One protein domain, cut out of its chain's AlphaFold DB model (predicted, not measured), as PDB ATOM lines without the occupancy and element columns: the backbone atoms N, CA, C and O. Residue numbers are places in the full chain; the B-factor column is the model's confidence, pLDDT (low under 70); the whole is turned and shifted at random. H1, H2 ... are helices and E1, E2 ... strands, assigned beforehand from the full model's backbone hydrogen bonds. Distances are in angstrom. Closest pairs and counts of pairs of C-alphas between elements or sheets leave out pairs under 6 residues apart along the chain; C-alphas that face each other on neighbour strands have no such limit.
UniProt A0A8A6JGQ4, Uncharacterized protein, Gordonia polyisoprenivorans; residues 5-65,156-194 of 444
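Overview. This is residues 5 to 65 and 156 to 194 of the 444 residues of an uncharacterized protein of Gordonia polyisoprenivorans (UniProt A0A8A6JGQ4). A twisted sheet runs through the middle: a long three-strand meander, E1 to E3, continued by two short strands, E4 and E5. H1 crosses one face over the long strands, H2 packs on E1 and E5, and H4 covers the edge strand E5 on the other face. The 100 printed residues hold four named helices and five named strands in the order H1 H2 E1 E2 E3 E4 H3 H4 E5; the class is mixed, helices and strands, and so is the sheet, order E3 E2 E1 E4 E5, mixed parallel and antiparallel. The whole is compact, with a radius of gyration of the C-alphas of 12.2 A and spans of 33 by 29 by 24 A.

Arrangement. H1, residues 5 to 15, is on the sheet of E1, residues 31 to 37, E2, residues 42 to 48, E3, residues 53 to 61, E4, residues 159 to 161, and E5, residues 183 to 185. Its height over the sheet is 8.3 A, and it runs across the strands, at 82 degrees to E1 on the local plane; its closest C-alphas to E2 are those of Ala 8 and Val 45, 6.3 A apart. H2, residues 18 to 26, meets H1 only through their link and is on the sheet at a height of 7.6 A. E1 and E2 form a hairpin, with N 34 and O 45 at 2.7 A, within hydrogen-bond range. E2 and E3 form another, with N 46 and O 56 at 2.8 A; E1 E2 E3 is a meander, each strand the antiparallel neighbour of the one before. E4 is parallel to E1, with N 35 and O 160 at 2.8 A, and to E5, with N 161 and O 184 at 2.8 A. H3, residues 163 to 167, only grazes the sheet. H4, residues 171 to 179, lies over E5 and runs along it, at 8 degrees on the local plane; the closest C-alphas, of Ala 176 and Val 183, are 5.5 A apart. E4, H3, H4 and E5 make a strand-helix-strand unit, two parallel neighbour strands with helices between, and its crossover is right-handed. With H1 and H2 on one face and H4 on the other, there are three layers. Every O i to N i+4 pair is within hydrogen-bond range in H1, H2 and H4; in H3 it is 0 of 1, beside 2 of 2 O i to N i+3 pairs.

Along the chain. H1 begins at C-alpha 5, (177.879, 162.502, 176.479), and is 15.4 A long. E1 is 19.8 A, E2 19.7 A and E3 21.8 A long; E3 bends by 54 degrees at residue 56. E5 ends at C-alpha 185, (155.106, 163.776, 175.438).

Size, cuts and confidence. The C-alphas farthest apart, of Thr 26 and Asp 63, are 33.3 A apart. Residues 66 to 155 are not printed, and C-alphas 65 and 156 are 26.0 A apart across the cut. The links that are printed whole are tight. The mean pLDDT of the printed part is 92.9, and no printed residue is under 70.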
ATOM      1  N   SER A   5     178.159 161.525 177.526       70.56
ATOM      2  CA  SER A   5     177.879 162.502 176.479       70.56
ATOM      3  C   SER A   5     177.116 161.914 175.289       70.56
ATOM      4  O   SER A   5     176.161 162.528 174.828       70.56
ATOM      5  N   HIS A   6     177.467 160.716 174.804       82.62
ATOM      6  CA  HIS A   6     176.857 160.192 173.573       82.62
ATOM      7  C   HIS A   6     175.401 159.748 173.782       82.62
ATOM      8  O   HIS A   6     174.547 159.946 172.917       82.62
ATOM      9  N   THR A   7     175.092 159.169 174.946       84.69
ATOM     10  CA  THR A   7     173.709 158.814 175.301       84.69
ATOM     11  C   THR A   7     172.873 160.068 175.534       84.69
ATOM     12  O   THR A   7     171.759 160.144 175.027       84.69
ATOM     13  N   ALA A   8     173.415 161.070 176.236       83.25
ATOM     14  CA  ALA A   8     172.700 162.315 176.511       83.25
ATOM     15  C   ALA A   8     172.350 163.090 175.231       83.25
ATOM     16  O   ALA A   8     171.206 163.510 175.075       83.25
ATOM     17  N   ILE A   9     173.296 163.210 174.292       85.94
ATOM     18  CA  ILE A   9     173.071 163.874 172.997       85.94
ATOM     19  C   ILE A   9     171.972 163.154 172.213       85.94
ATOM     20  O   ILE A   9     171.013 163.778 171.775       85.94
ATOM     21  N   ARG A  10     172.036 161.820 172.122       88.50
ATOM     22  CA  ARG A  10     171.010 161.036 171.421       88.50
ATOM     23  C   ARG A  10     169.615 161.213 172.030       88.50
ATOM     24  O   ARG A  10     168.629 161.232 171.296       88.50
ATOM     25  N   VAL A  11     169.527 161.284 173.359       87.75
ATOM     26  CA  VAL A  11     168.259 161.510 174.070       87.75
ATOM     27  C   VAL A  11     167.701 162.895 173.741       87.75
ATOM     28  O   VAL A  11     166.505 163.009 173.489       87.75
ATOM     29  N   ILE A  12     168.554 163.921 173.683       88.75
ATOM     30  CA  ILE A  12     168.159 165.276 173.283       88.75
ATOM     31  C   ILE A  12     167.677 165.311 171.834       88.75
ATOM     32  O   ILE A  12     166.556 165.761 171.602       88.75
ATOM     33  N   ASP A  13     168.451 164.777 170.887       88.81
ATOM     34  CA  ASP A  13     168.097 164.768 169.459       88.81
ATOM     35  C   ASP A  13     166.747 164.082 169.212       88.81
ATOM     36  O   ASP A  13     165.943 164.509 168.383       88.81
ATOM     37  N   ALA A  14     166.478 163.006 169.956       85.31
ATOM     38  CA  ALA A  14     165.224 162.272 169.862       85.31
ATOM     39  C   ALA A  14     164.034 163.008 170.503       85.31
ATOM     40  O   ALA A  14     162.890 162.686 170.180       85.31
ATOM     41  N   ALA A  15     164.277 163.942 171.427       87.31
ATOM     42  CA  ALA A  15     163.239 164.555 172.251       87.31
ATOM     43  C   ALA A  15     162.935 166.015 171.899       87.31
ATOM     44  O   ALA A  15     161.767 166.400 171.858       87.31
ATOM     45  N   LEU A  16     163.955 166.835 171.639       89.31
ATOM     46  CA  LEU A  16     163.825 168.276 171.402       89.31
ATOM     47  C   LEU A  16     163.543 168.592 169.929       89.31
ATOM     48  O   LEU A  16     164.252 169.357 169.269       89.31
ATOM     49  N   THR A  17     162.465 168.005 169.418       91.88
ATOM     50  CA  THR A  17     161.910 168.344 168.104       91.88
ATOM     51  C   THR A  17     161.332 169.765 168.101       91.88
ATOM     52  O   THR A  17     161.001 170.312 169.154       91.88
ATOM     53  N   GLU A  18     161.172 170.371 166.921       92.75
ATOM     54  CA  GLU A  18     160.615 171.729 166.792       92.75
ATOM     55  C   GLU A  18     159.244 171.902 167.486       92.75
ATOM     56  O   GLU A  18     159.087 172.862 168.243       92.75
ATOM     57  N   PRO A  19     158.277 170.961 167.369       93.25
ATOM     58  CA  PRO A  19     157.015 171.050 168.108       93.25
ATOM     59  C   PRO A  19     157.203 171.074 169.631       93.25
ATOM     60  O   PRO A  19     156.504 171.798 170.343       93.25
ATOM     61  N   VAL A  20     158.176 170.318 170.150       93.25
ATOM     62  CA  VAL A  20     158.494 170.285 171.583       93.25
ATOM     63  C   VAL A  20     159.128 171.598 172.024       93.25
ATOM     64  O   VAL A  20     158.709 172.144 173.043       93.25
ATOM     65  N   ARG A  21     160.071 172.154 171.251       94.25
ATOM     66  CA  ARG A  21     160.677 173.468 171.538       94.25
ATOM     67  C   ARG A  21     159.626 174.570 171.544       94.25
ATOM     68  O   ARG A  21     159.554 175.346 172.497       94.25
ATOM     69  N   GLN A  22     158.746 174.579 170.544       94.00
ATOM     70  CA  GLN A  22     157.621 175.504 170.490       94.00
ATOM     71  C   GLN A  22     156.727 175.350 171.727       94.00
ATOM     72  O   GLN A  22     156.359 176.346 172.349       94.00
ATOM     73  N   ARG A  23     156.418 174.117 172.148       93.81
ATOM     74  CA  ARG A  23     155.594 173.869 173.336       93.81
ATOM     75  C   ARG A  23     156.273 174.325 174.629       93.81
ATOM     76  O   ARG A  23     155.626 174.990 175.438       93.81
ATOM     77  N   VAL A  24     157.554 174.025 174.823       94.56
ATOM     78  CA  VAL A  24     158.336 174.495 175.981       94.56
ATOM     79  C   VAL A  24     158.359 176.029 176.020       94.56
ATOM     80  O   VAL A  24     158.059 176.618 177.060       94.56
ATOM     81  N   SER A  25     158.561 176.678 174.869       95.06
ATOM     82  CA  SER A  25     158.502 178.138 174.737       95.06
ATOM     83  C   SER A  25     157.115 178.710 175.066       95.06
ATOM     84  O   SER A  25     157.023 179.709 175.778       95.06
ATOM     85  N   THR A  26     156.018 178.059 174.648       95.81
ATOM     86  CA  THR A  26     154.652 178.502 175.012       95.81
ATOM     87  C   THR A  26     154.363 178.427 176.510       95.81
ATOM     88  O   THR A  26     153.486 179.140 176.994       95.81
ATOM     89  N   LEU A  27     155.104 177.599 177.253       94.69
ATOM     90  CA  LEU A  27     155.041 177.536 178.714       94.69
ATOM     91  C   LEU A  27     155.929 178.594 179.394       94.69
ATOM     92  O   LEU A  27     155.961 178.656 180.619       94.69
ATOM     93  N   GLY A  28     156.642 179.424 178.623       95.25
ATOM     94  CA  GLY A  28     157.569 180.433 179.142       95.25
ATOM     95  C   GLY A  28     158.857 179.843 179.720       95.25
ATOM     96  O   GLY A  28     159.533 180.514 180.497       95.25
ATOM     97  N   ALA A  29     159.184 178.596 179.375       94.94
ATOM     98  CA  ALA A  29     160.406 177.932 179.800       94.94
ATOM     99  C   ALA A  29     161.439 177.916 178.663       94.94
ATOM    100  O   ALA A  29     161.090 177.850 177.485       94.94
ATOM    101  N   HIS A  30     162.717 177.953 179.037       95.31
ATOM    102  CA  HIS A  30     163.852 177.743 178.128       95.31
ATOM    103  C   HIS A  30     164.627 176.469 178.469       95.31
ATOM    104  O   HIS A  30     165.350 175.945 177.632       95.31
ATOM    105  N   VAL A  31     164.416 175.925 179.667       96.44
ATOM    106  CA  VAL A  31     165.022 174.682 180.143       96.44
ATOM    107  C   VAL A  31     163.943 173.614 180.257       96.44
ATOM    108  O   VAL A  31     162.833 173.901 180.711       96.44
ATOM    109  N   ALA A  32     164.270 172.381 179.878       96.94
ATOM    110  CA  ALA A  32     163.402 171.222 180.048       96.94
ATOM    111  C   ALA A  32     164.181 170.019 180.595       96.94
ATOM    112  O   ALA A  32     165.357 169.827 180.277       96.94
ATOM    113  N   ALA A  33     163.514 169.188 181.400       97.50
ATOM    114  CA  ALA A  33     164.034 167.876 181.783       97.50
ATOM    115  C   ALA A  33     163.522 166.819 180.803       97.50
ATOM    116  O   ALA A  33     162.332 166.517 180.785       97.50
ATOM    117  N   VAL A  34     164.411 166.242 180.005       97.12
ATOM    118  CA  VAL A  34     164.127 165.124 179.110       97.12
ATOM    119  C   VAL A  34     164.302 163.808 179.864       97.12
ATOM    120  O   VAL A  34     165.335 163.582 180.493       97.12
ATOM    121  N   VAL A  35     163.303 162.931 179.783       97.12
ATOM    122  CA  VAL A  35     163.327 161.593 180.382       97.12
ATOM    123  C   VAL A  35     163.129 160.544 179.305       97.12
ATOM    124  O   VAL A  35     162.116 160.546 178.600       97.12
ATOM    125  N   ASP A  36     164.083 159.627 179.224       96.19
ATOM    126  CA  ASP A  36     164.040 158.455 178.359       96.19
ATOM    127  C   ASP A  36     164.004 157.183 179.213       96.19
ATOM    128  O   ASP A  36     164.785 157.027 180.150       96.19
ATOM    129  N   LEU A  37     163.079 156.274 178.916       94.56
ATOM    130  CA  LEU A  37     162.971 154.969 179.562       94.56
ATOM    131  C   LEU A  37     163.566 153.894 178.660       94.56
ATOM    132  O   LEU A  37     162.932 153.432 177.707       94.56
ATOM    133  N   ASP A  38     164.767 153.437 178.982       91.31
ATOM    134  CA  ASP A  38     165.393 152.349 178.247       91.31
ATOM    135  C   ASP A  38     165.409 151.038 179.051       91.31
ATOM    136  O   ASP A  38     164.773 150.881 180.096       91.31
ATOM    137  N   VAL A  39     166.091 150.028 178.511       90.75
ATOM    138  CA  VAL A  39     166.207 148.714 179.162       90.75
ATOM    139  C   VAL A  39     167.129 148.723 180.386       90.75
ATOM    140  O   VAL A  39     167.094 147.769 181.161       90.75
ATOM    141  N   THR A  40     167.969 149.749 180.528       91.94
ATOM    142  CA  THR A  40     168.940 149.924 181.614       91.94
ATOM    143  C   THR A  40     168.382 150.758 182.761       91.94
ATOM    144  O   THR A  40     168.764 150.518 183.903       91.94
ATOM    145  N   GLY A  41     167.442 151.661 182.488       93.88
ATOM    146  CA  GLY A  41     166.750 152.449 183.498       93.88
ATOM    147  C   GLY A  41     166.123 153.719 182.929       93.88
ATOM    148  O   GLY A  41     166.070 153.929 181.716       93.88
ATOM    149  N   ALA A  42     165.662 154.590 183.825       95.38
ATOM    150  CA  ALA A  42     165.258 155.939 183.450       95.38
ATOM    151  C   ALA A  42     166.496 156.836 183.324       95.38
ATOM    152  O   ALA A  42     167.218 157.052 184.299       95.38
ATOM    153  N   VAL A  43     166.739 157.360 182.127       95.38
ATOM    154  CA  VAL A  43     167.790 158.341 181.837       95.38
ATOM    155  C   VAL A  43     167.176 159.732 181.886       95.38
ATOM    156  O   VAL A  43     166.111 159.963 181.315       95.38
ATOM    157  N   MET A  44     167.850 160.661 182.562       96.00
ATOM    158  CA  MET A  44     167.394 162.043 182.705       96.00
ATOM    159  C   MET A  44     168.472 163.002 182.221       96.00
ATOM    160  O   MET A  44     169.636 162.912 182.627       96.00
ATOM    161  N   VAL A  45     168.067 163.941 181.377       96.50
ATOM    162  CA  VAL A  45     168.928 164.992 180.840       96.50
ATOM    163  C   VAL A  45     168.206 166.320 180.992       96.50
ATOM    164  O   VAL A  45     167.072 166.463 180.553       96.50
ATOM    165  N   VAL A  46     168.845 167.300 181.614       97.19
ATOM    166  CA  VAL A  46     168.362 168.682 181.636       97.19
ATOM    167  C   VAL A  46     169.052 169.425 180.508       97.19
ATOM    168  O   VAL A  46     170.283 169.424 180.434       97.19
ATOM    169  N   ALA A  47     168.263 170.043 179.639       96.31
ATOM    170  CA  ALA A  47     168.759 170.717 178.452       96.31
ATOM    171  C   ALA A  47     168.188 172.130 178.327       96.31
ATOM    172  O   ALA A  47     167.025 172.374 178.663       96.31
ATOM    173  N   ASP A  48     169.014 173.037 177.811       95.88
ATOM    174  CA  ASP A  48     168.569 174.315 177.280       95.88
ATOM    175  C   ASP A  48     167.965 174.082 175.890       95.88
ATOM    176  O   ASP A  48     168.624 173.613 174.963       95.88
ATOM    177  N   THR A  49     166.678 174.378 175.760       94.19
ATOM    178  CA  THR A  49     165.902 174.159 174.535       94.19
ATOM    179  C   THR A  49     166.137 175.225 173.467       94.19
ATOM    180  O   THR A  49     165.753 175.001 172.317       94.19
ATOM    181  N   VAL A  50     166.763 176.354 173.811       93.25
ATOM    182  CA  VAL A  50     167.113 177.426 172.871       93.25
ATOM    183  C   VAL A  50     168.483 177.158 172.263       93.25
ATOM    184  O   VAL A  50     168.611 177.148 171.041       93.25
ATOM    185  N   ASP A  51     169.475 176.881 173.110       92.00
ATOM    186  CA  ASP A  51     170.871 176.710 172.686       92.00
ATOM    187  C   ASP A  51     171.244 175.254 172.357       92.00
ATOM    188  O   ASP A  51     172.362 174.984 171.918       92.00
ATOM    189  N   ASP A  52     170.317 174.317 172.571       89.12
ATOM    190  CA  ASP A  52     170.512 172.875 172.375       89.12
ATOM    191  C   ASP A  52     171.670 172.293 173.203       89.12
ATOM    192  O   ASP A  52     172.398 171.392 172.786       89.12
ATOM    193  N   GLN A  53     171.861 172.837 174.406       92.25
ATOM    194  CA  GLN A  53     172.954 172.451 175.293       92.25
ATOM    195  C   GLN A  53     172.477 171.547 176.424       92.25
ATOM    196  O   GLN A  53     171.506 171.843 177.121       92.25
ATOM    197  N   VAL A  54     173.222 170.466 176.667       94.56
ATOM    198  CA  VAL A  54     173.084 169.658 177.883       94.56
ATOM    199  C   VAL A  54     173.582 170.484 179.070       94.56
ATOM    200  O   VAL A  54     174.777 170.749 179.179       94.56
ATOM    201  N   LEU A  55     172.687 170.837 179.989       95.12
ATOM    202  CA  LEU A  55     173.053 171.491 181.248       95.12
ATOM    203  C   LEU A  55     173.494 170.464 182.293       95.12
ATOM    204  O   LEU A  55     174.443 170.691 183.040       95.12
ATOM    205  N   LEU A  56     172.800 169.324 182.349       95.56
ATOM    206  CA  LEU A  56     173.083 168.253 183.299       95.56
ATOM    207  C   LEU A  56     172.631 166.904 182.734       95.56
ATOM    208  O   LEU A  56     171.485 166.754 182.324       95.56
ATOM    209  N   ALA A  57     173.510 165.904 182.766       94.31
ATOM    210  CA  ALA A  57     173.172 164.516 182.463       94.31
ATOM    211  C   ALA A  57     173.353 163.665 183.721       94.31
ATOM    212  O   ALA A  57     174.407 163.704 184.361       94.31
ATOM    213  N   VAL A  58     172.323 162.902 184.078       93.94
ATOM    214  CA  VAL A  58     172.301 162.091 185.300       93.94
ATOM    215  C   VAL A  58     172.514 160.623 184.931       93.94
ATOM    216  O   VAL A  58     171.998 160.180 183.900       93.94
ATOM    217  N   PRO A  59     173.255 159.843 185.741       91.75
ATOM    218  CA  PRO A  59     173.325 158.399 185.558       91.75
ATOM    219  C   PRO A  59     171.927 157.755 185.512       91.75
ATOM    220  O   PRO A  59     171.013 158.254 186.175       91.75
ATOM    221  N   PRO A  60     171.752 156.642 184.777       92.88
ATOM    222  CA  PRO A  60     170.470 155.952 184.715       92.88
ATOM    223  C   PRO A  60     169.980 155.525 186.103       92.88
ATOM    224  O   PRO A  60     170.751 155.000 186.911       92.88
ATOM    225  N   LEU A  61     168.685 155.701 186.367       94.25
ATOM    226  CA  LEU A  61     168.028 155.154 187.551       94.25
ATOM    227  C   LEU A  61     167.750 153.664 187.328       94.25
ATOM    228  O   LEU A  61     166.729 153.289 186.746       94.25
ATOM    229  N   TYR A  62     168.667 152.815 187.793       95.06
ATOM    230  CA  TYR A  62     168.600 151.357 187.622       95.06
ATOM    231  C   TYR A  62     167.422 150.692 188.349       95.06
ATOM    232  O   TYR A  62     167.035 149.578 187.999       95.06
ATOM    233  N   ASP A  63     166.822 151.379 189.321       94.94
ATOM    234  CA  ASP A  63     165.637 150.897 190.039       94.94
ATOM    235  C   ASP A  63     164.341 151.114 189.235       94.94
ATOM    236  O   ASP A  63     163.302 150.525 189.530       94.94
ATOM    237  N   ILE A  64     164.397 151.920 188.168       96.12
ATOM    238  CA  ILE A  64     163.255 152.252 187.313       96.12
ATOM    239  C   ILE A  64     163.472 151.626 185.939       96.12
ATOM    240  O   ILE A  64     163.762 152.297 184.950       96.12
ATOM    241  N   THR A  65     163.348 150.301 185.883       96.44
ATOM    242  CA  THR A  65     163.480 149.530 184.639       96.44
ATOM    243  C   THR A  65     162.150 148.913 184.219       96.44
ATOM    244  O   THR A  65     161.296 148.633 185.064       96.44
ATOM    245  N   GLU A 156     160.948 174.977 187.975       94.44
ATOM    246  CA  GLU A 156     159.691 175.098 187.220       94.44
ATOM    247  C   GLU A 156     159.750 174.547 185.787       94.44
ATOM    248  O   GLU A 156     158.772 174.654 185.049       94.44
ATOM    249  N   ALA A 157     160.862 173.929 185.384       95.19
ATOM    250  CA  ALA A 157     161.000 173.376 184.043       95.19
ATOM    251  C   ALA A 157     159.981 172.244 183.768       95.19
ATOM    252  O   ALA A 157     159.794 171.350 184.615       95.19
ATOM    253  N   PRO A 158     159.346 172.235 182.578       96.62
ATOM    254  CA  PRO A 158     158.509 171.125 182.142       96.62
ATOM    255  C   PRO A 158     159.339 169.846 181.960       96.62
ATOM    256  O   PRO A 158     160.544 169.888 181.698       96.62
ATOM    257  N   VAL A 159     158.671 168.695 182.074       97.44
ATOM    258  CA  VAL A 159     159.268 167.401 181.705       97.44
ATOM    259  C   VAL A 159     158.918 167.086 180.264       97.44
ATOM    260  O   VAL A 159     157.760 167.214 179.885       97.44
ATOM    261  N   VAL A 160     159.885 166.608 179.495       97.44
ATOM    262  CA  VAL A 160     159.692 166.040 178.165       97.44
ATOM    263  C   VAL A 160     159.930 164.535 178.254       97.44
ATOM    264  O   VAL A 160     161.016 164.095 178.614       97.44
ATOM    265  N   LEU A 161     158.920 163.731 177.940       97.12
ATOM    266  CA  LEU A 161     159.036 162.278 177.867       97.12
ATOM    267  C   LEU A 161     159.264 161.856 176.418       97.12
ATOM    268  O   LEU A 161     158.441 162.167 175.557       97.12
ATOM    269  N   THR A 162     160.334 161.112 176.143       95.94
ATOM    270  CA  THR A 162     160.584 160.577 174.794       95.94
ATOM    271  C   THR A 162     159.521 159.540 174.395       95.94
ATOM    272  O   THR A 162     158.667 159.135 175.190       95.94
ATOM    273  N   THR A 163     159.579 159.029 173.163       93.25
ATOM    274  CA  THR A 163     158.667 157.977 172.664       93.25
ATOM    275  C   THR A 163     158.704 156.676 173.485       93.25
ATOM    276  O   THR A 163     157.766 155.869 173.432       93.25
ATOM    277  N   THR A 164     159.744 156.464 174.296       93.94
ATOM    278  CA  THR A 164     159.871 155.282 175.155       93.94
ATOM    279  C   THR A 164     158.943 155.305 176.369       93.94
ATOM    280  O   THR A 164     158.734 154.257 176.982       93.94
ATOM    281  N   HIS A 165     158.275 156.428 176.660       93.69
ATOM    282  CA  HIS A 165     157.216 156.504 177.675       93.69
ATOM    283  C   HIS A 165     156.098 155.470 177.457       93.69
ATOM    284  O   HIS A 165     155.432 155.064 178.406       93.69
ATOM    285  N   THR A 166     155.904 155.001 176.219       94.31
ATOM    286  CA  THR A 166     154.950 153.934 175.865       94.31
ATOM    287  C   THR A 166     155.243 152.610 176.572       94.31
ATOM    288  O   THR A 166     154.347 151.781 176.743       94.31
ATOM    289  N   GLN A 167     156.477 152.417 177.043       95.06
ATOM    290  CA  GLN A 167     156.840 151.302 177.905       95.06
ATOM    291  C   GLN A 167     156.170 151.399 179.280       95.06
ATOM    292  O   GLN A 167     156.006 150.374 179.927       95.06
ATOM    293  N   TRP A 168     155.724 152.569 179.727       97.06
ATOM    294  CA  TRP A 168     155.049 152.751 181.007       97.06
ATOM    295  C   TRP A 168     153.662 153.383 180.800       97.06
ATOM    296  O   TRP A 168     153.488 154.597 180.924       97.06
ATOM    297  N   PRO A 169     152.636 152.573 180.476       96.38
ATOM    298  CA  PRO A 169     151.286 153.069 180.230       96.38
ATOM    299  C   PRO A 169     150.746 153.863 181.426       96.38
ATOM    300  O   PRO A 169     150.682 153.337 182.532       96.38
ATOM    301  N   GLY A 170     150.329 155.108 181.185       95.31
ATOM    302  CA  GLY A 170     149.813 156.012 182.223       95.31
ATOM    303  C   GLY A 170     150.854 156.961 182.826       95.31
ATOM    304  O   GLY A 170     150.465 157.929 183.480       95.31
ATOM    305  N   LEU A 171     152.149 156.767 182.539       96.88
ATOM    306  CA  LEU A 171     153.225 157.593 183.092       96.88
ATOM    307  C   LEU A 171     153.038 159.105 182.891       96.88
ATOM    308  O   LEU A 171     153.192 159.816 183.880       96.88
ATOM    309  N   PRO A 172     152.685 159.635 181.698       96.56
ATOM    310  CA  PRO A 172     152.576 161.084 181.517       96.56
ATOM    311  C   PRO A 172     151.581 161.733 182.487       96.56
ATOM    312  O   PRO A 172     151.880 162.758 183.094       96.56
ATOM    313  N   ALA A 173     150.421 161.100 182.685       95.69
ATOM    314  CA  ALA A 173     149.385 161.593 183.587       95.69
ATOM    315  C   ALA A 173     149.792 161.450 185.062       95.69
ATOM    316  O   ALA A 173     149.626 162.392 185.835       95.69
ATOM    317  N   MET A 174     150.356 160.299 185.442       97.19
ATOM    318  CA  MET A 174     150.832 160.057 186.808       97.19
ATOM    319  C   MET A 174     151.955 161.019 187.198       97.19
ATOM    320  O   MET A 174     151.946 161.554 188.301       97.19
ATOM    321  N   LEU A 175     152.906 161.262 186.294       97.31
ATOM    322  CA  LEU A 175     154.039 162.143 186.545       97.31
ATOM    323  C   LEU A 175     153.608 163.612 186.612       97.31
ATOM    324  O   LEU A 175     154.073 164.339 187.489       97.31
ATOM    325  N   ALA A 176     152.690 164.037 185.735       96.25
ATOM    326  CA  ALA A 176     152.115 165.379 185.789       96.25
ATOM    327  C   ALA A 176     151.379 165.622 187.115       96.25
ATOM    328  O   ALA A 176     151.527 166.686 187.717       96.25
ATOM    329  N   ASP A 177     150.626 164.629 187.600       96.00
ATOM    330  CA  ASP A 177     149.935 164.704 188.889       96.00
ATOM    331  C   ASP A 177     150.914 164.708 190.075       96.00
ATOM    332  O   ASP A 177     150.802 165.568 190.949       96.00
ATOM    333  N   ALA A 178     151.915 163.819 190.064       96.31
ATOM    334  CA  ALA A 178     152.924 163.709 191.117       96.31
ATOM    335  C   ALA A 178     153.764 164.987 191.263       96.31
ATOM    336  O   ALA A 178     153.970 165.459 192.379       96.31
ATOM    337  N   ARG A 179     154.204 165.584 190.145       95.12
ATOM    338  CA  ARG A 179     155.004 166.824 190.147       95.12
ATOM    339  C   ARG A 179     154.173 168.102 190.211       95.12
ATOM    340  O   ARG A 179     154.737 169.176 190.398       95.12
ATOM    341  N   ARG A 180     152.854 168.019 189.989       94.94
ATOM    342  CA  ARG A 180     151.971 169.186 189.781       94.94
ATOM    343  C   ARG A 180     152.472 170.127 188.672       94.94
ATOM    344  O   ARG A 180     152.247 171.331 188.735       94.94
ATOM    345  N   LYS A 181     153.145 169.578 187.658       94.12
ATOM    346  CA  LYS A 181     153.808 170.323 186.576       94.12
ATOM    347  C   LYS A 181     153.452 169.739 185.211       94.12
ATOM    348  O   LYS A 181     153.133 168.553 185.131       94.12
ATOM    349  N   PRO A 182     153.475 170.554 184.141       93.06
ATOM    350  CA  PRO A 182     153.203 170.068 182.798       93.06
ATOM    351  C   PRO A 182     154.242 169.030 182.362       93.06
ATOM    352  O   PRO A 182     155.449 169.207 182.550       93.06
ATOM    353  N   VAL A 183     153.747 167.962 181.743       96.94
ATOM    354  CA  VAL A 183     154.550 166.925 181.099       96.94
ATOM    355  C   VAL A 183     154.225 166.939 179.611       96.94
ATOM    356  O   VAL A 183     153.070 166.792 179.217       96.94
ATOM    357  N   ILE A 184     155.238 167.139 178.783       95.69
ATOM    358  CA  ILE A 184     155.160 167.097 177.326       95.69
ATOM    359  C   ILE A 184     155.579 165.697 176.892       95.69
ATOM    360  O   ILE A 184     156.594 165.174 177.344       95.69
ATOM    361  N   VAL A 185     154.798 165.078 176.021       96.19
ATOM    362  CA  VAL A 185     155.106 163.776 175.438       96.19
ATOM    363  C   VAL A 185     155.567 163.991 174.009       96.19
ATOM    364  O   VAL A 185     154.899 164.677 173.244       96.19
ATOM    365  N   VAL A 186     156.701 163.397 173.649       92.88
ATOM    366  CA  VAL A 186     157.205 163.402 172.277       92.88
ATOM    367  C   VAL A 186     156.387 162.396 171.468       92.88
ATOM    368  O   VAL A 186     156.660 161.194 171.468       92.88
ATOM    369  N   ASP A 187     155.348 162.898 170.817       87.50
ATOM    370  CA  ASP A 187     154.586 162.249 169.753       87.50
ATOM    371  C   ASP A 187     154.532 163.180 168.527       87.50
ATOM    372  O   ASP A 187     155.201 164.214 168.513       87.50
ATOM    373  N   ASP A 188     153.769 162.816 167.490       74.06
ATOM    374  CA  ASP A 188     153.689 163.603 166.248       74.06
ATOM    375  C   ASP A 188     153.238 165.068 166.487       74.06
ATOM    376  O   ASP A 188     153.540 165.934 165.672       74.06
ATOM    377  N   GLU A 189     152.572 165.365 167.615       79.06
ATOM    378  CA  GLU A 189     151.965 166.672 167.928       79.06
ATOM    379  C   GLU A 189     152.496 167.319 169.229       79.06
ATOM    380  O   GLU A 189     151.976 168.346 169.675       79.06
ATOM    381  N   ALA A 190     153.511 166.734 169.872       84.50
ATOM    382  CA  ALA A 190     153.989 167.127 171.201       84.50
ATOM    383  C   ALA A 190     152.847 167.314 172.232       84.50
ATOM    384  O   ALA A 190     152.604 168.412 172.770       84.50
ATOM    385  N   SER A 191     152.113 166.231 172.503       86.50
ATOM    386  CA  SER A 191     150.976 166.214 173.431       86.50
ATOM    387  C   SER A 191     151.334 166.736 174.829       86.50
ATOM    388  O   SER A 191     152.322 166.331 175.441       86.50
ATOM    389  N   LEU A 192     150.493 167.626 175.367       89.06
ATOM    390  CA  LEU A 192     150.663 168.227 176.693       89.06
ATOM    391  C   LEU A 192     149.738 167.555 177.714       89.06
ATOM    392  O   LEU A 192     148.517 167.603 177.579       89.06
ATOM    393  N   HIS A 193     150.323 166.998 178.769       88.88
ATOM    394  CA  HIS A 193     149.617 166.472 179.930       88.88
ATOM    395  C   HIS A 193     149.760 167.431 181.110       88.88
ATOM    396  O   HIS A 193     150.855 167.671 181.621       88.88
ATOM    397  N   THR A 194     148.632 167.977 181.556       85.44
ATOM    398  CA  THR A 194     148.552 168.840 182.738       85.44
ATOM    399  C   THR A 194     148.011 168.062 183.935       85.44
ATOM    400  O   THR A 194     147.192 167.157 183.743       85.44
TER     401      THR A 194